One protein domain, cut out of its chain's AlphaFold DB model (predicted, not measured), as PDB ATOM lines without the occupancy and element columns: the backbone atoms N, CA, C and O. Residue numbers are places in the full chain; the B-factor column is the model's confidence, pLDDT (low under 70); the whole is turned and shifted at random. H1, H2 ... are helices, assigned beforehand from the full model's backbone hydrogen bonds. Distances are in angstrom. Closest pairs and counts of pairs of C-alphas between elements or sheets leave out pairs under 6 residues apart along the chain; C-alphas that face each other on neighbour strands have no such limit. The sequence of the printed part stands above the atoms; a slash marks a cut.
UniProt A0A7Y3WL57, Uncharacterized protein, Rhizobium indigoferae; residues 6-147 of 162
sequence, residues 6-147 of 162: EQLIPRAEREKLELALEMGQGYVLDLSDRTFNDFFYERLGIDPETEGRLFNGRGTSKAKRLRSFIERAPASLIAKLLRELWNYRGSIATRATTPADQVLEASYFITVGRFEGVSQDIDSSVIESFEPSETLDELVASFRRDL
ATOM      1  N   GLU A   6     252.276 352.815 428.085       95.94
ATOM      2  CA  GLU A   6     253.676 353.038 428.453       95.94
ATOM      3  C   GLU A   6     254.539 351.769 428.368       95.94
ATOM      4  O   GLU A   6     255.760 351.883 428.245       95.94
ATOM      5  N   GLN A   7     253.921 350.583 428.444       94.06
ATOM      6  CA  GLN A   7     254.570 349.280 428.258       94.06
ATOM      7  C   GLN A   7     254.594 348.849 426.786       94.06
ATOM      8  O   GLN A   7     255.482 348.099 426.382       94.06
ATOM      9  N   LEU A   8     253.619 349.294 425.989       93.75
ATOM     10  CA  LEU A   8     253.543 349.004 424.560       93.75
ATOM     11  C   LEU A   8     254.562 349.819 423.766       93.75
ATOM     12  O   LEU A   8     255.196 349.266 422.867       93.75
ATOM     13  N   ILE A   9     254.741 351.099 424.109       94.81
ATOM     14  CA  ILE A   9     255.578 352.037 423.355       94.81
ATOM     15  C   ILE A   9     256.683 352.615 424.264       94.81
ATOM     16  O   ILE A   9     256.378 353.284 425.267       94.81
ATOM     17  N   PRO A  10     257.973 352.396 423.930       94.56
ATOM     18  CA  PRO A  10     259.102 352.973 424.654       94.56
ATOM     19  C   PRO A  10     259.004 354.494 424.786       94.56
ATOM     20  O   PRO A  10     258.437 355.173 423.934       94.56
ATOM     21  N   ARG A  11     259.593 355.053 425.852       94.88
ATOM     22  CA  ARG A  11     259.453 356.480 426.188       94.88
ATOM     23  C   ARG A  11     259.799 357.428 425.038       94.88
ATOM     24  O   ARG A  11     259.010 358.319 424.749       94.88
ATOM     25  N   ALA A  12     260.943 357.219 424.395       92.44
ATOM     26  CA  ALA A  12     261.389 358.074 423.300       92.44
ATOM     27  C   ALA A  12     260.429 358.019 422.098       92.44
ATOM     28  O   ALA A  12     260.109 359.050 421.514       92.44
ATOM     29  N   GLU A  13     259.923 356.831 421.766       94.06
ATOM     30  CA  GLU A  13     258.969 356.629 420.672       94.06
ATOM     31  C   GLU A  13     257.619 357.284 420.972       94.06
ATOM     32  O   GLU A  13     257.116 358.044 420.148       94.06
ATOM     33  N   ARG A  14     257.060 357.087 422.178       95.00
ATOM     34  CA  ARG A  14     255.779 357.717 422.542       95.00
ATOM     35  C   ARG A  14     255.876 359.237 422.597       95.00
ATOM     36  O   ARG A  14     254.938 359.900 422.189       95.00
ATOM     37  N   GLU A  15     256.999 359.802 423.044       96.44
ATOM     38  CA  GLU A  15     257.203 361.257 423.023       96.44
ATOM     39  C   GLU A  15     257.175 361.800 421.584       96.44
ATOM     40  O   GLU A  15     256.572 362.842 421.332       96.44
ATOM     41  N   LYS A  16     257.761 361.078 420.619       96.75
ATOM     42  CA  LYS A  16     257.718 361.444 419.194       96.75
ATOM     43  C   LYS A  16     256.342 361.225 418.572       96.75
ATOM     44  O   LYS A  16     255.883 362.089 417.834       96.75
ATOM     45  N   LEU A  17     255.666 360.127 418.897       98.00
ATOM     46  CA  LEU A  17     254.300 359.861 418.449       98.00
ATOM     47  C   LEU A  17     253.336 360.946 418.938       98.00
ATOM     48  O   LEU A  17     252.576 361.505 418.152       98.00
ATOM     49  N   GLU A  18     253.403 361.289 420.223       98.19
ATOM     50  CA  GLU A  18     252.548 362.314 420.820       98.19
ATOM     51  C   GLU A  18     252.868 363.713 420.296       98.19
ATOM     52  O   GLU A  18     251.956 364.517 420.121       98.19
ATOM     53  N   LEU A  19     254.140 363.995 419.999       97.75
ATOM     54  CA  LEU A  19     254.541 365.229 419.331       97.75
ATOM     55  C   LEU A  19     253.991 365.300 417.900       97.75
ATOM     56  O   LEU A  19     253.460 366.335 417.510       97.75
ATOM     57  N   ALA A  20     254.088 364.215 417.130       97.62
ATOM     58  CA  ALA A  20     253.581 364.152 415.758       97.62
ATOM     59  C   ALA A  20     252.066 364.363 415.678       97.62
ATOM     60  O   ALA A  20     251.590 364.982 414.729       97.62
ATOM     61  N   LEU A  21     251.333 363.868 416.677       98.25
ATOM     62  CA  LEU A  21     249.877 363.958 416.769       98.25
ATOM     63  C   LEU A  21     249.386 365.121 417.644       98.25
ATOM     64  O   LEU A  21     248.198 365.186 417.950       98.25
ATOM     65  N   GLU A  22     250.279 366.018 418.069       97.50
ATOM     66  CA  GLU A  22     249.955 367.226 418.844       97.50
ATOM     67  C   GLU A  22     249.174 366.947 420.152       97.50
ATOM     68  O   GLU A  22     248.281 367.684 420.569       97.50
ATOM     69  N   MET A  23     249.535 365.870 420.858       97.88
ATOM     70  CA  MET A  23     248.766 365.331 421.993       97.88
ATOM     71  C   MET A  23     248.983 366.026 423.348       97.88
ATOM     72  O   MET A  23     248.368 365.639 424.349       97.88
ATOM     73  N   GLY A  24     249.835 367.054 423.409       89.62
ATOM     74  CA  GLY A  24     250.324 367.647 424.662       89.62
ATOM     75  C   GLY A  24     249.238 368.192 425.601       89.62
ATOM     76  O   GLY A  24     249.364 368.063 426.814       89.62
ATOM     77  N   GLN A  25     248.148 368.745 425.059       92.56
ATOM     78  CA  GLN A  25     247.030 369.313 425.839       92.56
ATOM     79  C   GLN A  25     245.746 368.470 425.757       92.56
ATOM     80  O   GLN A  25     244.642 368.955 425.978       92.56
ATOM     81  N   GLY A  26     245.869 367.183 425.421       95.25
ATOM     82  CA  GLY A  26     244.711 366.295 425.286       95.25
ATOM     83  C   GLY A  26     244.068 366.284 423.896       95.25
ATOM     84  O   GLY A  26     243.067 365.587 423.708       95.25
ATOM     85  N   TYR A  27     244.645 367.011 422.941       97.31
ATOM     86  CA  TYR A  27     244.229 367.041 421.540       97.31
ATOM     87  C   TYR A  27     244.764 365.840 420.757       97.31
ATOM     88  O   TYR A  27     245.549 365.048 421.270       97.31
ATOM     89  N   VAL A  28     244.274 365.681 419.533       98.31
ATOM     90  CA  VAL A  28     244.844 364.799 418.512       98.31
ATOM     91  C   VAL A  28     244.703 365.577 417.212       98.31
ATOM     92  O   VAL A  28     243.591 365.678 416.697       98.31
ATOM     93  N   LEU A  29     245.804 366.170 416.745       97.69
ATOM     94  CA  LEU A  29     245.820 367.107 415.617       97.69
ATOM     95  C   LEU A  29     244.750 368.208 415.801       97.69
ATOM     96  O   LEU A  29     244.481 368.637 416.927       97.69
ATOM     97  N   ASP A  30     244.101 368.632 414.719       97.44
ATOM     98  CA  ASP A  30     243.021 369.625 414.716       97.44
ATOM     99  C   ASP A  30     241.619 369.018 414.944       97.44
ATOM    100  O   ASP A  30     240.601 369.697 414.786       97.44
ATOM    101  N   LEU A  31     241.533 367.745 415.352       98.12
ATOM    102  CA  LEU A  31     240.252 367.058 415.497       98.12
ATOM    103  C   LEU A  31     239.449 367.595 416.696       98.12
ATOM    104  O   LEU A  31     239.903 367.640 417.844       98.12
ATOM    105  N   SER A  32     238.188 367.936 416.440       97.94
ATOM    106  CA  SER A  32     237.153 368.095 417.464       97.94
ATOM    107  C   SER A  32     236.725 366.730 418.010       97.94
ATOM    108  O   SER A  32     237.085 365.695 417.458       97.94
ATOM    109  N   ASP A  33     235.939 366.690 419.085       97.44
ATOM    110  CA  ASP A  33     235.455 365.403 419.610       97.44
ATOM    111  C   ASP A  33     234.532 364.688 418.612       97.44
ATOM    112  O   ASP A  33     234.624 363.470 418.463       97.44
ATOM    113  N   ARG A  34     233.720 365.451 417.868       98.12
ATOM    114  CA  ARG A  34     232.892 364.930 416.776       98.12
ATOM    115  C   ARG A  34     233.756 364.379 415.642       98.12
ATOM    116  O   ARG A  34     233.628 363.212 415.302       98.12
ATOM    117  N   THR A  35     234.662 365.191 415.095       98.31
ATOM    118  CA  THR A  35     235.492 364.758 413.956       98.31
ATOM    119  C   THR A  35     236.484 363.663 414.339       98.31
ATOM    120  O   THR A  35     236.869 362.878 413.486       98.31
ATOM    121  N   PHE A  36     236.856 363.545 415.616       98.56
ATOM    122  CA  PHE A  36     237.581 362.385 416.130       98.56
ATOM    123  C   PHE A  36     236.735 361.111 416.039       98.56
ATOM    124  O   PHE A  36     237.234 360.095 415.568       98.56
ATOM    125  N   ASN A  37     235.466 361.147 416.457       98.19
ATOM    126  CA  ASN A  37     234.579 359.988 416.338       98.19
ATOM    127  C   ASN A  37     234.352 359.612 414.866       98.19
ATOM    128  O   ASN A  37     234.550 358.451 414.502       98.19
ATOM    129  N   ASP A  38     234.048 360.606 414.026       98.50
ATOM    130  CA  ASP A  38     233.858 360.428 412.583       98.50
ATOM    131  C   ASP A  38     235.113 359.813 411.936       98.50
ATOM    132  O   ASP A  38     235.014 358.850 411.181       98.50
ATOM    133  N   PHE A  39     236.310 360.281 412.306       98.56
ATOM    134  CA  PHE A  39     237.573 359.748 411.792       98.56
ATOM    135  C   PHE A  39     237.745 358.252 412.085       98.56
ATOM    136  O   PHE A  39     238.112 357.479 411.202       98.56
ATOM    137  N   PHE A  40     237.474 357.807 413.315       98.56
ATOM    138  CA  PHE A  40     237.557 356.381 413.649       98.56
ATOM    139  C   PHE A  40     236.522 355.556 412.883       98.56
ATOM    140  O   PHE A  40     236.850 354.480 412.373       98.56
ATOM    141  N   TYR A  41     235.302 356.074 412.756       98.19
ATOM    142  CA  TYR A  41     234.240 355.393 412.036       98.19
ATOM    143  C   TYR A  41     234.575 355.248 410.546       98.19
ATOM    144  O   TYR A  41     234.543 354.143 410.013       98.19
ATOM    145  N   GLU A  42     234.999 356.323 409.884       98.12
ATOM    146  CA  GLU A  42     235.342 356.310 408.458       98.12
ATOM    147  C   GLU A  42     236.559 355.433 408.146       98.12
ATOM    148  O   GLU A  42     236.591 354.734 407.132       98.12
ATOM    149  N   ARG A  43     237.589 355.459 409.002       97.88
ATOM    150  CA  ARG A  43     238.864 354.779 408.723       97.88
ATOM    151  C   ARG A  43     238.896 353.330 409.178       97.88
ATOM    152  O   ARG A  43     239.590 352.504 408.574       97.88
ATOM    153  N   LEU A  44     238.169 352.999 410.238       97.31
ATOM    154  CA  LEU A  44     238.227 351.682 410.870       97.31
ATOM    155  C   LEU A  44     236.870 350.983 410.947       97.31
ATOM    156  O   LEU A  44     236.848 349.803 411.280       97.31
ATOM    157  N   GLY A  45     235.762 351.668 410.654       97.56
ATOM    158  CA  GLY A  45     234.418 351.137 410.897       97.56
ATOM    159  C   GLY A  45     234.096 351.004 412.387       97.56
ATOM    160  O   GLY A  45     233.239 350.209 412.755       97.56
ATOM    161  N   ILE A  46     234.813 351.731 413.251       97.88
ATOM    162  CA  ILE A  46     234.654 351.679 414.706       97.88
ATOM    163  C   ILE A  46     234.112 353.018 415.165       97.88
ATOM    164  O   ILE A  46     234.797 354.027 415.042       97.88
ATOM    165  N   ASP A  47     232.916 353.016 415.739       97.00
ATOM    166  CA  ASP A  47     232.340 354.203 416.357       97.00
ATOM    167  C   ASP A  47     232.742 354.283 417.843       97.00
ATOM    168  O   ASP A  47     232.348 353.424 418.639       97.00
ATOM    169  N   PRO A  48     233.506 355.307 418.265       96.44
ATOM    170  CA  PRO A  48     233.919 355.447 419.655       96.44
ATOM    171  C   PRO A  48     232.799 355.649 420.682       96.44
ATOM    172  O   PRO A  48     233.072 355.505 421.876       96.44
ATOM    173  N   GLU A  49     231.586 356.023 420.263       94.12
ATOM    174  CA  GLU A  49     230.434 356.184 421.159       94.12
ATOM    175  C   GLU A  49     229.838 354.832 421.554       94.12
ATOM    176  O   GLU A  49     229.555 354.592 422.731       94.12
ATOM    177  N   THR A  50     229.716 353.917 420.593       96.44
ATOM    178  CA  THR A  50     229.217 352.553 420.823       96.44
ATOM    179  C   THR A  50     230.312 351.599 421.310       96.44
ATOM    180  O   THR A  50     230.051 350.707 422.120       96.44
ATOM    181  N   GLU A  51     231.569 351.825 420.923       96.81
ATOM    182  CA  GLU A  51     232.718 350.976 421.258       96.81
ATOM    183  C   GLU A  51     233.526 351.474 422.471       96.81
ATOM    184  O   GLU A  51     234.750 351.332 422.548       96.81
ATOM    185  N   GLY A  52     232.847 352.017 423.488       95.31
ATOM    186  CA  GLY A  52     233.472 352.633 424.670       95.31
ATOM    187  C   GLY A  52     234.494 351.752 425.412       95.31
ATOM    188  O   GLY A  52     235.419 352.275 426.042       95.31
ATOM    189  N   ARG A  53     234.410 350.417 425.292       96.38
ATOM    190  CA  ARG A  53     235.416 349.482 425.835       96.38
ATOM    191  C   ARG A  53     236.827 349.757 425.301       96.38
ATOM    192  O   ARG A  53     237.795 349.602 426.046       96.38
ATOM    193  N   LEU A  54     236.949 350.223 424.059       96.94
ATOM    194  CA  LEU A  54     238.228 350.554 423.430       96.94
ATOM    195  C   LEU A  54     238.735 351.946 423.834       96.94
ATOM    196  O   LEU A  54     239.938 352.148 423.916       96.94
ATOM    197  N   PHE A  55     237.854 352.894 424.162       97.44
ATOM    198  CA  PHE A  55     238.231 354.310 424.320       97.44
ATOM    199  C   PHE A  55     238.262 354.813 425.774       97.44
ATOM    200  O   PHE A  55     238.940 355.797 426.076       97.44
ATOM    201  N   ASN A  56     237.583 354.142 426.707       94.62
ATOM    202  CA  ASN A  56     237.409 354.634 428.084       94.62
ATOM    203  C   ASN A  56     238.597 354.302 429.013       94.62
ATOM    204  O   ASN A  56     239.580 353.703 428.604       94.62
ATOM    205  N   GLY A  57     238.558 354.676 430.293       93.25
ATOM    206  CA  GLY A  57     239.522 354.215 431.314       93.25
ATOM    207  C   GLY A  57     240.753 355.100 431.555       93.25
ATOM    208  O   GLY A  57     241.265 355.100 432.668       93.25
ATOM    209  N   ARG A  58     241.189 355.920 430.588       93.88
ATOM    210  CA  ARG A  58     242.226 356.958 430.817       93.88
ATOM    211  C   ARG A  58     241.655 358.364 431.048       93.88
ATOM    212  O   ARG A  58     242.365 359.257 431.515       93.88
ATOM    213  N   GLY A  59     240.378 358.563 430.727       93.81
ATOM    214  CA  GLY A  59     239.643 359.831 430.795       93.81
ATOM    215  C   GLY A  59     239.047 360.218 429.439       93.81
ATOM    216  O   GLY A  59     239.071 359.424 428.504       93.81
ATOM    217  N   THR A  60     238.507 361.433 429.341       94.75
ATOM    218  CA  THR A  60     237.622 361.834 428.231       94.75
ATOM    219  C   THR A  60     238.292 362.630 427.112       94.75
ATOM    220  O   THR A  60     237.705 362.757 426.044       94.75
ATOM    221  N   SER A  61     239.511 363.152 427.298       97.56
ATOM    222  CA  SER A  61     240.195 363.882 426.217       97.56
ATOM    223  C   SER A  61     240.565 362.954 425.055       97.56
ATOM    224  O   SER A  61     240.855 361.776 425.269       97.56
ATOM    225  N   LYS A  62     240.629 363.480 423.826       98.12
ATOM    226  CA  LYS A  62     240.983 362.699 422.625       98.12
ATOM    227  C   LYS A  62     242.313 361.975 422.767       98.12
ATOM    228  O   LYS A  62     242.385 360.785 422.485       98.12
ATOM    229  N   ALA A  63     243.344 362.640 423.293       98.25
ATOM    230  CA  ALA A  63     244.635 361.989 423.516       98.25
ATOM    231  C   ALA A  63     244.524 360.817 424.505       98.25
ATOM    232  O   ALA A  63     245.199 359.804 424.357       98.25
ATOM    233  N   LYS A  64     243.692 360.941 425.547       98.38
ATOM    234  CA  LYS A  64     243.456 359.852 426.507       98.38
ATOM    235  C   LYS A  64     242.679 358.710 425.856       98.38
ATOM    236  O   LYS A  64     243.073 357.564 426.031       98.38
ATOM    237  N   ARG A  65     241.652 359.027 425.062       98.31
ATOM    238  CA  ARG A  65     240.855 358.059 424.295       98.31
ATOM    239  C   ARG A  65     241.701 357.303 423.268       98.31
ATOM    240  O   ARG A  65     241.613 356.084 423.202       98.31
ATOM    241  N   LEU A  66     242.582 357.997 422.543       98.50
ATOM    242  CA  LEU A  66     243.538 357.395 421.612       98.50
ATOM    243  C   LEU A  66     244.516 356.455 422.332       98.50
ATOM    244  O   LEU A  66     244.723 355.335 421.880       98.50
ATOM    245  N   ARG A  67     245.071 356.862 423.483       98.19
ATOM    246  CA  ARG A  67     245.926 355.973 424.291       98.19
ATOM    247  C   ARG A  67     245.168 354.722 424.748       98.19
ATOM    248  O   ARG A  67     245.717 353.635 424.638       98.19
ATOM    249  N   SER A  68     243.918 354.854 425.205       97.81
ATOM    250  CA  SER A  68     243.079 353.698 425.562       97.81
ATOM    251  C   SER A  68     242.866 352.759 424.373       97.81
ATOM    252  O   SER A  68     242.941 351.543 424.537       97.81
ATOM    253  N   PHE A  69     242.641 353.316 423.177       98.19
ATOM    254  CA  PHE A  69     242.472 352.523 421.963       98.19
ATOM    255  C   PHE A  69     243.741 351.723 421.651       98.19
ATOM    256  O   PHE A  69     243.663 350.516 421.443       98.19
ATOM    257  N   ILE A  70     244.913 352.362 421.720       97.56
ATOM    258  CA  ILE A  70     246.221 351.712 421.521       97.56
ATOM    259  C   ILE A  70     246.463 350.575 422.531       97.56
ATOM    260  O   ILE A  70     247.139 349.604 422.217       97.56
ATOM    261  N   GLU A  71     245.907 350.651 423.739       96.00
ATOM    262  CA  GLU A  71     246.035 349.574 424.731       96.00
ATOM    263  C   GLU A  71     245.166 348.352 424.448       96.00
ATOM    264  O   GLU A  71     245.479 347.261 424.921       96.00
ATOM    265  N   ARG A  72     244.033 348.539 423.767       96.06
ATOM    266  CA  ARG A  72     242.940 347.553 423.768       96.06
ATOM    267  C   ARG A  72     242.559 347.036 422.396       96.06
ATOM    268  O   ARG A  72     241.918 345.990 422.318       96.06
ATOM    269  N   ALA A  73     242.908 347.754 421.340       95.88
ATOM    270  CA  ALA A  73     242.655 347.320 419.981       95.88
ATOM    271  C   ALA A  73     243.691 346.269 419.527       95.88
ATOM    272  O   ALA A  73     244.819 346.245 420.026       95.88
ATOM    273  N   PRO A  74     243.338 345.405 418.560       94.81
ATOM    274  CA  PRO A  74     244.301 344.560 417.862       94.81
ATOM    275  C   PRO A  74     245.426 345.379 417.214       94.81
ATOM    276  O   PRO A  74     245.188 346.477 416.704       94.81
ATOM    277  N   ALA A  75     246.637 344.817 417.175       95.06
ATOM    278  CA  ALA A  75     247.822 345.492 416.641       95.06
ATOM    279  C   ALA A  75     247.641 345.965 415.185       95.06
ATOM    280  O   ALA A  75     248.038 347.081 414.856       95.06
ATOM    281  N   SER A  76     246.947 345.186 414.350       95.12
ATOM    282  CA  SER A  76     246.604 345.556 412.969       95.12
ATOM    283  C   SER A  76     245.765 346.836 412.876       95.12
ATOM    284  O   SER A  76     246.049 347.709 412.053       95.12
ATOM    285  N   LEU A  77     244.764 347.000 413.747       97.19
ATOM    286  CA  LEU A  77     243.929 348.205 413.785       97.19
ATOM    287  C   LEU A  77     244.697 349.410 414.323       97.19
ATOM    288  O   LEU A  77     244.499 350.520 413.837       97.19
ATOM    289  N   ILE A  78     245.598 349.195 415.286       98.19
ATOM    290  CA  ILE A  78     246.483 350.251 415.792       98.19
ATOM    291  C   ILE A  78     247.410 350.734 414.674       98.19
ATOM    292  O   ILE A  78     247.481 351.935 414.422       98.19
ATOM    293  N   ALA A  79     248.077 349.818 413.969       97.88
ATOM    294  CA  ALA A  79     248.953 350.157 412.851       97.88
ATOM    295  C   ALA A  79     248.198 350.926 411.758       97.88
ATOM    296  O   ALA A  79     248.640 351.999 411.340       97.88
ATOM    297  N   LYS A  80     247.019 350.428 411.354       98.19
ATOM    298  CA  LYS A  80     246.151 351.099 410.378       98.19
ATOM    299  C   LYS A  80     245.783 352.513 410.833       98.19
ATOM    300  O   LYS A  80     245.954 353.458 410.069       98.19
ATOM    301  N   LEU A  81     245.332 352.674 412.077       98.62
ATOM    302  CA  LEU A  81     244.960 353.976 412.629       98.62
ATOM    303  C   LEU A  81     246.118 354.975 412.585       98.62
ATOM    304  O   LEU A  81     245.931 356.113 412.164       98.62
ATOM    305  N   LEU A  82     247.303 354.565 413.042       98.56
ATOM    306  CA  LEU A  82     248.466 355.449 413.088       98.56
ATOM    307  C   LEU A  82     248.879 355.894 411.675       98.56
ATOM    308  O   LEU A  82     249.193 357.063 411.464       98.56
ATOM    309  N   ARG A  83     248.793 355.011 410.673       98.50
ATOM    310  CA  ARG A  83     249.009 355.398 409.268       98.50
ATOM    311  C   ARG A  83     247.996 356.434 408.791       98.50
ATOM    312  O   ARG A  83     248.389 357.442 408.209       98.50
ATOM    313  N   GLU A  84     246.712 356.223 409.068       98.69
ATOM    314  CA  GLU A  84     245.665 357.169 408.673       98.69
ATOM    315  C   GLU A  84     245.837 358.531 409.360       98.69
ATOM    316  O   GLU A  84     245.668 359.566 408.718       98.69
ATOM    317  N   LEU A  85     246.230 358.556 410.637       98.69
ATOM    318  CA  LEU A  85     246.514 359.802 411.354       98.69
ATOM    319  C   LEU A  85     247.725 360.541 410.770       98.69
ATOM    320  O   LEU A  85     247.697 361.768 410.675       98.69
ATOM    321  N   TRP A  86     248.766 359.820 410.343       98.25
ATOM    322  CA  TRP A  86     249.901 360.427 409.642       98.25
ATOM    323  C   TRP A  86     249.484 361.039 408.301       98.25
ATOM    324  O   TRP A  86     249.822 362.186 408.008       98.25
ATOM    325  N   ASN A  87     248.694 360.307 407.512       97.94
ATOM    326  CA  ASN A  87     248.167 360.795 406.238       97.94
ATOM    327  C   ASN A  87     247.310 362.052 406.437       97.94
ATOM    328  O   ASN A  87     247.474 363.042 405.722       97.94
ATOM    329  N   TYR A  88     246.439 362.041 407.447       98.12
ATOM    330  CA  TYR A  88     245.606 363.187 407.788       98.12
ATOM    331  C   TYR A  88     246.445 364.392 408.226       98.12
ATOM    332  O   TYR A  88     246.245 365.487 407.700       98.12
ATOM    333  N   ARG A  89     247.461 364.188 409.079       96.69
ATOM    334  CA  ARG A  89     248.445 365.226 409.431       96.69
ATOM    335  C   ARG A  89     249.078 365.849 408.184       96.69
ATOM    336  O   ARG A  89     249.205 367.067 408.113       96.69
ATOM    337  N   GLY A  90     249.473 365.029 407.210       95.69
ATOM    338  CA  GLY A  90     250.020 365.505 405.938       95.69
ATOM    339  C   GLY A  90     249.019 366.333 405.125       95.69
ATOM    340  O   GLY A  90     249.408 367.323 404.514       95.69
ATOM    341  N   SER A  91     247.732 365.977 405.162       95.69
ATOM    342  CA  SER A  91     246.675 366.679 404.420       95.69
ATOM    343  C   SER A  91     246.341 368.075 404.962       95.69
ATOM    344  O   SER A  91     245.954 368.948 404.189       95.69
ATOM    345  N   ILE A  92     246.525 368.301 406.268       95.00
ATOM    346  CA  ILE A  92     246.279 369.597 406.924       95.00
ATOM    347  C   ILE A  92     247.550 370.450 407.060       95.00
ATOM    348  O   ILE A  92     247.503 371.580 407.547       95.00
ATOM    349  N   ALA A  93     248.709 369.925 406.648       89.94
ATOM    350  CA  ALA A  93     249.974 370.636 406.739       89.94
ATOM    351  C   ALA A  93     250.024 371.797 405.733       89.94
ATOM    352  O   ALA A  93     250.023 371.603 404.521       89.94
ATOM    353  N   THR A  94     250.124 373.023 406.242       86.50
ATOM    354  CA  THR A  94     250.184 374.247 405.421       86.50
ATOM    355  C   THR A  94     251.606 374.751 405.179       86.50
ATOM    356  O   THR A  94     251.819 375.650 404.366       86.50
ATOM    357  N   ARG A  95     252.594 374.187 405.884       88.38
ATOM    358  CA  ARG A  95     254.009 374.565 405.784       88.38
ATOM    359  C   ARG A  95     254.828 373.480 405.099       88.38
ATOM    360  O   ARG A  95     254.518 372.298 405.207       88.38
ATOM    361  N   ALA A  96     255.920 373.894 404.463       88.31
ATOM    362  CA  ALA A  96     256.880 372.972 403.874       88.31
ATOM    363  C   ALA A  96     257.476 372.023 404.931       88.31
ATOM    364  O   ALA A  96     257.733 372.418 406.076       88.31
ATOM    365  N   THR A  97     257.727 370.782 404.515       89.38
ATOM    366  CA  THR A  97     258.411 369.766 405.319       89.38
ATOM    367  C   THR A  97     259.818 370.237 405.672       89.38
ATOM    368  O   THR A  97     260.604 370.605 404.800       89.38
ATOM    369  N   THR A  98     260.150 370.201 406.959       92.19
ATOM    370  CA  THR A  98     261.489 370.528 407.463       92.19
ATOM    371  C   THR A  98     262.293 369.251 407.725       92.19
ATOM    372  O   THR A  98     261.707 368.180 407.897       92.19
ATOM    373  N   PRO A  99     263.629 369.329 407.856       93.00
ATOM    374  CA  PRO A  99     264.431 368.192 408.316       93.00
ATOM    375  C   PRO A  99     263.963 367.631 409.670       93.00
ATOM    376  O   PRO A  99     264.023 366.427 409.904       93.00
ATOM    377  N   ALA A 100     263.436 368.485 410.557       90.31
ATOM    378  CA  ALA A 100     262.871 368.045 411.830       90.31
ATOM    379  C   ALA A 100     261.598 367.201 411.642       90.31
ATOM    380  O   ALA A 100     261.403 366.232 412.377       90.31
ATOM    381  N   ASP A 101     260.763 367.523 410.647       92.50
ATOM    382  CA  ASP A 101     259.589 366.711 410.309       92.50
ATOM    383  C   ASP A 101     259.991 365.339 409.760       92.50
ATOM    384  O   ASP A 101     259.350 364.357 410.108       92.50
ATOM    385  N   GLN A 102     261.075 365.244 408.984       92.12
ATOM    386  CA  GLN A 102     261.580 363.960 408.472       92.12
ATOM    387  C   GLN A 102     262.090 363.052 409.601       92.12
ATOM    388  O   GLN A 102     261.829 361.851 409.622       92.12
ATOM    389  N   VAL A 103     262.787 363.622 410.590       93.69
ATOM    390  CA  VAL A 103     263.217 362.874 411.785       93.69
ATOM    391  C   VAL A 103     262.010 362.422 412.611       93.69
ATOM    392  O   VAL A 103     261.994 361.310 413.152       93.69
ATOM    393  N   LEU A 104     260.995 363.281 412.718       94.94
ATOM    394  CA  LEU A 104     259.750 362.965 413.404       94.94
ATOM    395  C   LEU A 104     258.988 361.846 412.686       94.94
ATOM    396  O   LEU A 104     258.536 360.917 413.347       94.94
ATOM    397  N   GLU A 105     258.920 361.898 411.357       96.19
ATOM    398  CA  GLU A 105     258.336 360.874 410.491       96.19
ATOM    399  C   GLU A 105     259.008 359.520 410.676       96.19
ATOM    400  O   GLU A 105     258.339 358.538 410.988       96.19
ATOM    401  N   ALA A 106     260.338 359.473 410.581       95.06
ATOM    402  CA  ALA A 106     261.085 358.239 410.791       95.06
ATOM    403  C   ALA A 106     260.798 357.636 412.179       95.06
ATOM    404  O   ALA A 106     260.517 356.445 412.302       95.06
ATOM    405  N   SER A 107     260.794 358.469 413.226       94.62
ATOM    406  CA  SER A 107     260.490 358.029 414.597       94.62
ATOM    407  C   SER A 107     259.044 357.538 414.748       94.62
ATOM    408  O   SER A 107     258.781 356.558 415.447       94.62
ATOM    409  N   TYR A 108     258.102 358.209 414.085       97.62
ATOM    410  CA  TYR A 108     256.693 357.836 414.075       97.62
ATOM    411  C   TYR A 108     256.495 356.462 413.431       97.62
ATOM    412  O   TYR A 108     255.881 355.578 414.030       97.62
ATOM    413  N   PHE A 109     257.078 356.243 412.252       97.06
ATOM    414  CA  PHE A 109     256.928 354.986 411.522       97.06
ATOM    415  C   PHE A 109     257.681 353.809 412.141       97.06
ATOM    416  O   PHE A 109     257.236 352.677 411.970       97.06
ATOM    417  N   ILE A 110     258.732 354.041 412.938       95.50
ATOM    418  CA  ILE A 110     259.281 352.995 413.819       95.50
ATOM    419  C   ILE A 110     258.186 352.477 414.758       95.50
ATOM    420  O   ILE A 110     258.004 351.268 414.884       95.50
ATOM    421  N   THR A 111     257.405 353.377 415.361       95.62
ATOM    422  CA  THR A 111     256.314 352.990 416.268       95.62
ATOM    423  C   THR A 111     255.218 352.222 415.526       95.62
ATOM    424  O   THR A 111     254.745 351.202 416.023       95.62
ATOM    425  N   VAL A 112     254.845 352.669 414.319       97.31
ATOM    426  CA  VAL A 112     253.878 351.966 413.452       97.31
ATOM    427  C   VAL A 112     254.359 350.548 413.142       97.31
ATOM    428  O   VAL A 112     253.622 349.591 413.379       97.31
ATOM    429  N   GLY A 113     255.612 350.402 412.703       95.12
ATOM    430  CA  GLY A 113     256.204 349.115 412.335       95.12
ATOM    431  C   GLY A 113     256.220 348.096 413.476       95.12
ATOM    432  O   GLY A 113     256.120 346.897 413.229       95.12
ATOM    433  N   ARG A 114     256.259 348.538 414.741       92.62
ATOM    434  CA  ARG A 114     256.145 347.630 415.897       92.62
ATOM    435  C   ARG A 114     254.775 346.963 415.971       92.62
ATOM    436  O   ARG A 114     254.701 345.778 416.274       92.62
ATOM    437  N   PHE A 115     253.701 347.696 415.695       94.19
ATOM    438  CA  PHE A 115     252.354 347.121 415.675       94.19
ATOM    439  C   PHE A 115     252.122 346.254 414.431       94.19
ATOM    440  O   PHE A 115     251.401 345.264 414.504       94.19
ATOM    441  N   GLU A 116     252.788 346.564 413.318       91.56
ATOM    442  CA  GLU A 116     252.764 345.720 412.118       91.56
ATOM    443  C   GLU A 116     253.500 344.398 412.329       91.56
ATOM    444  O   GLU A 116     252.950 343.347 412.014       91.56
ATOM    445  N   GLY A 117     254.691 344.429 412.935       81.19
ATOM    446  CA  GLY A 117     255.443 343.219 413.274       81.19
ATOM    447  C   GLY A 117     254.683 342.310 414.243       81.19
ATOM    448  O   GLY A 117     254.606 341.108 414.026       81.19
ATOM    449  N   VAL A 118     254.018 342.889 415.252       73.19
ATOM    450  CA  VAL A 118     253.154 342.127 416.173       73.19
ATOM    451  C   VAL A 118     251.946 341.511 415.453       73.19
ATOM    452  O   VAL A 118     251.519 340.421 415.821       73.19
ATOM    453  N   SER A 119     251.390 342.176 414.434       60.62
ATOM    454  CA  SER A 119     250.323 341.586 413.613       60.62
ATOM    455  C   SER A 119     250.832 340.389 412.817       60.62
ATOM    456  O   SER A 119     250.150 339.375 412.776       60.62
ATOM    457  N   GLN A 120     252.033 340.477 412.240       56.12
ATOM    458  CA  GLN A 120     252.613 339.383 411.454       56.12
ATOM    459  C   GLN A 120     252.942 338.148 412.305       56.12
ATOM    460  O   GLN A 120     252.733 337.027 411.844       56.12
ATOM    461  N   ASP A 121     253.366 338.335 413.559       53.28
ATOM    462  CA  ASP A 121     253.553 337.222 414.498       53.28
ATOM    463  C   ASP A 121     252.222 336.508 414.807       53.28
ATOM    464  O   ASP A 121     252.182 335.280 414.882       53.28
ATOM    465  N   ILE A 122     251.113 337.249 414.934       54.31
ATOM    466  CA  ILE A 122     249.778 336.673 415.180       54.31
ATOM    467  C   ILE A 122     249.213 336.025 413.901       54.31
ATOM    468  O   ILE A 122     248.678 334.918 413.968       54.31
ATOM    469  N   ASP A 123     249.383 336.656 412.737       49.03
ATOM    470  CA  ASP A 123     248.910 336.147 411.442       49.03
ATOM    471  C   ASP A 123     249.641 334.866 411.002       49.03
ATOM    472  O   ASP A 123     249.052 334.035 410.312       49.03
ATOM    473  N   SER A 124     250.878 334.629 411.458       49.53
ATOM    474  CA  SER A 124     251.595 333.372 411.180       49.53
ATOM    475  C   SER A 124     250.888 332.130 411.746       49.53
ATOM    476  O   SER A 124     250.930 331.067 411.132       49.53
ATOM    477  N   SER A 125     250.149 332.279 412.851       47.97
ATOM    478  CA  SER A 125     249.354 331.194 413.449       47.97
ATOM    479  C   SER A 125     248.021 330.935 412.729       47.97
ATOM    480  O   SER A 125     247.477 329.838 412.805       47.97
ATOM    481  N   VAL A 126     247.500 331.915 411.978       49.56
ATOM    482  CA  VAL A 126     246.290 331.752 411.147       49.56
ATOM    483  C   VAL A 126     246.612 330.956 409.881       49.56
ATOM    484  O   VAL A 126     245.769 330.194 409.401       49.56
ATOM    485  N   ILE A 127     247.849 331.052 409.385       52.28
ATOM    486  CA  ILE A 127     248.331 330.264 408.244       52.28
ATOM    487  C   ILE A 127     248.376 328.761 408.586       52.28
ATOM    488  O   ILE A 127     248.166 327.936 407.701       52.28
ATOM    489  N   GLU A 128     248.538 328.386 409.861       52.66
ATOM    490  CA  GLU A 128     248.473 326.981 410.303       52.66
ATOM    491  C   GLU A 128     247.045 326.395 410.327       52.66
ATOM    492  O   GLU A 128     246.891 325.184 410.449       52.66
ATOM    493  N   SER A 129     245.998 327.219 410.176       46.91
ATOM    494  CA  SER A 129     244.594 326.764 410.149       46.91
ATOM    495  C   SER A 129     244.016 326.565 408.745       46.91
ATOM    496  O   SER A 129     242.834 326.243 408.599       46.91
ATOM    497  N   PHE A 130     244.833 326.728 407.702       38.94
ATOM    498  CA  PHE A 130     244.447 326.261 406.379       38.94
ATOM    499  C   PHE A 130     244.536 324.736 406.366       38.94
ATOM    500  O   PHE A 130     245.585 324.162 406.085       38.94
ATOM    501  N   GLU A 131     243.409 324.083 406.653       53.53
ATOM    502  CA  GLU A 131     243.162 322.732 406.156       53.53
ATOM    503  C   GLU A 131     243.520 322.729 404.659       53.53
ATOM    504  O   GLU A 131     243.002 323.578 403.916       53.53
ATOM    505  N   PRO A 132     244.438 321.860 404.200       48.28
ATOM    506  CA  PRO A 132     244.774 321.767 402.790       48.28
ATOM    507  C   PRO A 132     243.503 321.385 402.030       48.28
ATOM    508  O   PRO A 132     243.053 320.244 402.049       48.28
ATOM    509  N   SER A 133     242.870 322.372 401.402       51.41
ATOM    510  CA  SER A 133     241.779 322.119 400.466       51.41
ATOM    511  C   SER A 133     242.364 321.455 399.220       51.41
ATOM    512  O   SER A 133     243.416 321.882 398.739       51.41
ATOM    513  N   GLU A 134     241.677 320.433 398.689       53.44
ATOM    514  CA  GLU A 134     242.069 319.673 397.480       53.44
ATOM    515  C   GLU A 134     242.509 320.585 396.318       53.44
ATOM    516  O   GLU A 134     243.405 320.249 395.546       53.44
ATOM    517  N   THR A 135     241.950 321.793 396.238       58.28
ATOM    518  CA  THR A 135     242.250 322.815 395.231       58.28
ATOM    519  C   THR A 135     243.692 323.333 395.266       58.28
ATOM    520  O   THR A 135     244.235 323.698 394.220       58.28
ATOM    521  N   LEU A 136     244.330 323.396 396.441       58.72
ATOM    522  CA  LEU A 136     245.713 323.868 396.563       58.72
ATOM    523  C   LEU A 136     246.700 322.793 396.089       58.72
ATOM    524  O   LEU A 136     247.666 323.108 395.391       58.72
ATOM    525  N   ASP A 137     246.419 321.528 396.399       63.78
ATOM    526  CA  ASP A 137     247.211 320.396 395.920       63.78
ATOM    527  C   ASP A 137     247.097 320.235 394.401       63.78
ATOM    528  O   ASP A 137     248.101 319.977 393.733       63.78
ATOM    529  N   GLU A 138     245.917 320.477 393.821       64.00
ATOM    530  CA  GLU A 138     245.735 320.493 392.366       64.00
ATOM    531  C   GLU A 138     246.564 321.589 391.677       64.00
ATOM    532  O   GLU A 138     247.201 321.326 390.649       64.00
ATOM    533  N   LEU A 139     246.623 322.790 392.264       66.00
ATOM    534  CA  LEU A 139     247.457 323.900 391.787       66.00
ATOM    535  C   LEU A 139     248.953 323.582 391.913       66.00
ATOM    536  O   LEU A 139     249.716 323.760 390.962       66.00
ATOM    537  N   VAL A 140     249.397 323.055 393.054       69.56
ATOM    538  CA  VAL A 140     250.800 322.652 393.242       69.56
ATOM    539  C   VAL A 140     251.174 321.526 392.268       69.56
ATOM    540  O   VAL A 140     252.270 321.535 391.696       69.56
ATOM    541  N   ALA A 141     250.261 320.589 392.010       69.94
ATOM    542  CA  ALA A 141     250.452 319.508 391.050       69.94
ATOM    543  C   ALA A 141     250.457 319.986 389.588       69.94
ATOM    544  O   ALA A 141     251.119 319.358 388.756       69.94
ATOM    545  N   SER A 142     249.743 321.062 389.234       62.28
ATOM    546  CA  SER A 142     249.811 321.643 387.885       62.28
ATOM    547  C   SER A 142     251.134 322.380 387.666       62.28
ATOM    548  O   SER A 142     251.809 322.130 386.671       62.28
ATOM    549  N   PHE A 143     251.582 323.180 388.639       62.03
ATOM    550  CA  PHE A 143     252.863 323.889 388.552       62.03
ATOM    551  C   PHE A 143     254.069 322.941 388.497       62.03
ATOM    552  O   PHE A 143     255.003 323.175 387.729       62.03
ATOM    553  N   ARG A 144     254.056 321.844 389.269       64.88
ATOM    554  CA  ARG A 144     255.124 320.829 389.210       64.88
ATOM    555  C   ARG A 144     255.165 320.110 387.858       64.88
ATOM    556  O   ARG A 144     256.253 319.911 387.325       64.88
ATOM    557  N   ARG A 145     254.003 319.789 387.274       64.25
ATOM    558  CA  ARG A 145     253.914 319.196 385.925       64.25
ATOM    559  C   ARG A 145     254.478 320.121 384.846       64.25
ATOM    560  O   ARG A 145     255.198 319.648 383.969       64.25
ATOM    561  N   ASP A 146     254.193 321.416 384.930       58.47
ATOM    562  CA  ASP A 146     254.643 322.390 383.930       58.47
ATOM    563  C   ASP A 146     256.155 322.666 384.009       58.47
ATOM    564  O   ASP A 146     256.799 322.893 382.981       58.47
ATOM    565  N   LEU A 147     256.753 322.577 385.202       59.72
ATOM    566  CA  LEU A 147     258.202 322.730 385.392       59.72
ATOM    567  C   LEU A 147     259.003 321.488 384.959       59.72
ATOM    568  O   LEU A 147     260.072 321.637 384.360       59.72
TER     569      LEU A 147
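AT A GLANCE: This is residues 6 to 147 of the 162 residues of an uncharacterized protein of Rhizobium indigoferae (UniProt A0A7Y3WL57). What does the model look like? A compact body of helices has a long arm: H5 and H6 lie side by side as a hairpin through it, H1 crosses H6 on one side, and H2 packs on H5 on the other, with H4 close by and the short H3 on H4. The end of H6, the link after it and H7, residues 124 to 147, stick out and make the length. What is it made of? The printed part has 142 residues with seven named helices, H1 to H7 in order, and no named strand, and is all helix. The whole is loose, with a radius of gyration of the C-alphas of 19.6 A and spans of 63 by 39 by 28 A.

IN THESE COORDINATES: Where is the longest helix? H6, residues 99 to 127, is 41.2 A long, from C-alpha 99 at (264.431, 368.192, 408.316) to C-alpha 127 at (248.331, 330.264, 408.244). Where are the others? H5 is residues 75 to 92, 26.0 A; H1 is residues 11 to 20, 14.2 A, beginning at C-alpha 11 at (259.453, 356.480, 426.188); H2 is residues 33 to 44, 16.5 A. H3 is residues 52 to 55, 5.1 A; H4 is residues 62 to 72, 15.3 A; H7 is residues 134 to 147, 20.4 A, ending at C-alpha 147 at (258.202, 322.730, 385.392).

HOW THE PARTS SIT: What touches H6? H5 and H6 form a helical hairpin and touch at a shallow tilt of 27 degrees, opposite ways, with the C-alphas of Ala 75 and Phe 115 closest at 4.9 A. H1 touches residues 104 to 111 of H6 at a steep tilt of 67 degrees, opposite ways, with the C-alphas of Leu 17 and Tyr 108 closest at 5.4 A. What is next to H5? H2 touches it with residues 40 to 44 alone, at a steep tilt of 58 degrees, opposite ways; the closest C-alphas, of Arg 43 and Glu 84, are 7.2 A apart. H4 is close to H5 but not clearly touching, the closest C-alphas being those of Ile 70 and Ile 78, 5.9 A apart. Where are H3 and H7? H3 touches H4, with the C-alphas of Phe 55 and Arg 65 closest at 4.6 A, while H7 touches no helix. What do the backbones show? Every O i to N i+4 pair is within hydrogen-bond range in H1, H2, H4, H5 and H7, and 22 of 25 are in H6; H3 is too short for such a pair.

THE WHOLE: How large is it? The two C-alphas farthest apart, of Gln 25 and Arg 145, are 64.4 A apart; without the free stretches, residues 93 to 100 and 124 to 147, the body spans 32 by 32 by 24 A. Is there a cut, and which links are long? The printed part has no cut, and the link from H1 to H2, 12 residues, is long. Where is confidence low? Mean pLDDT of the printed part is 87.6, and residues 119 to 147 are under 70.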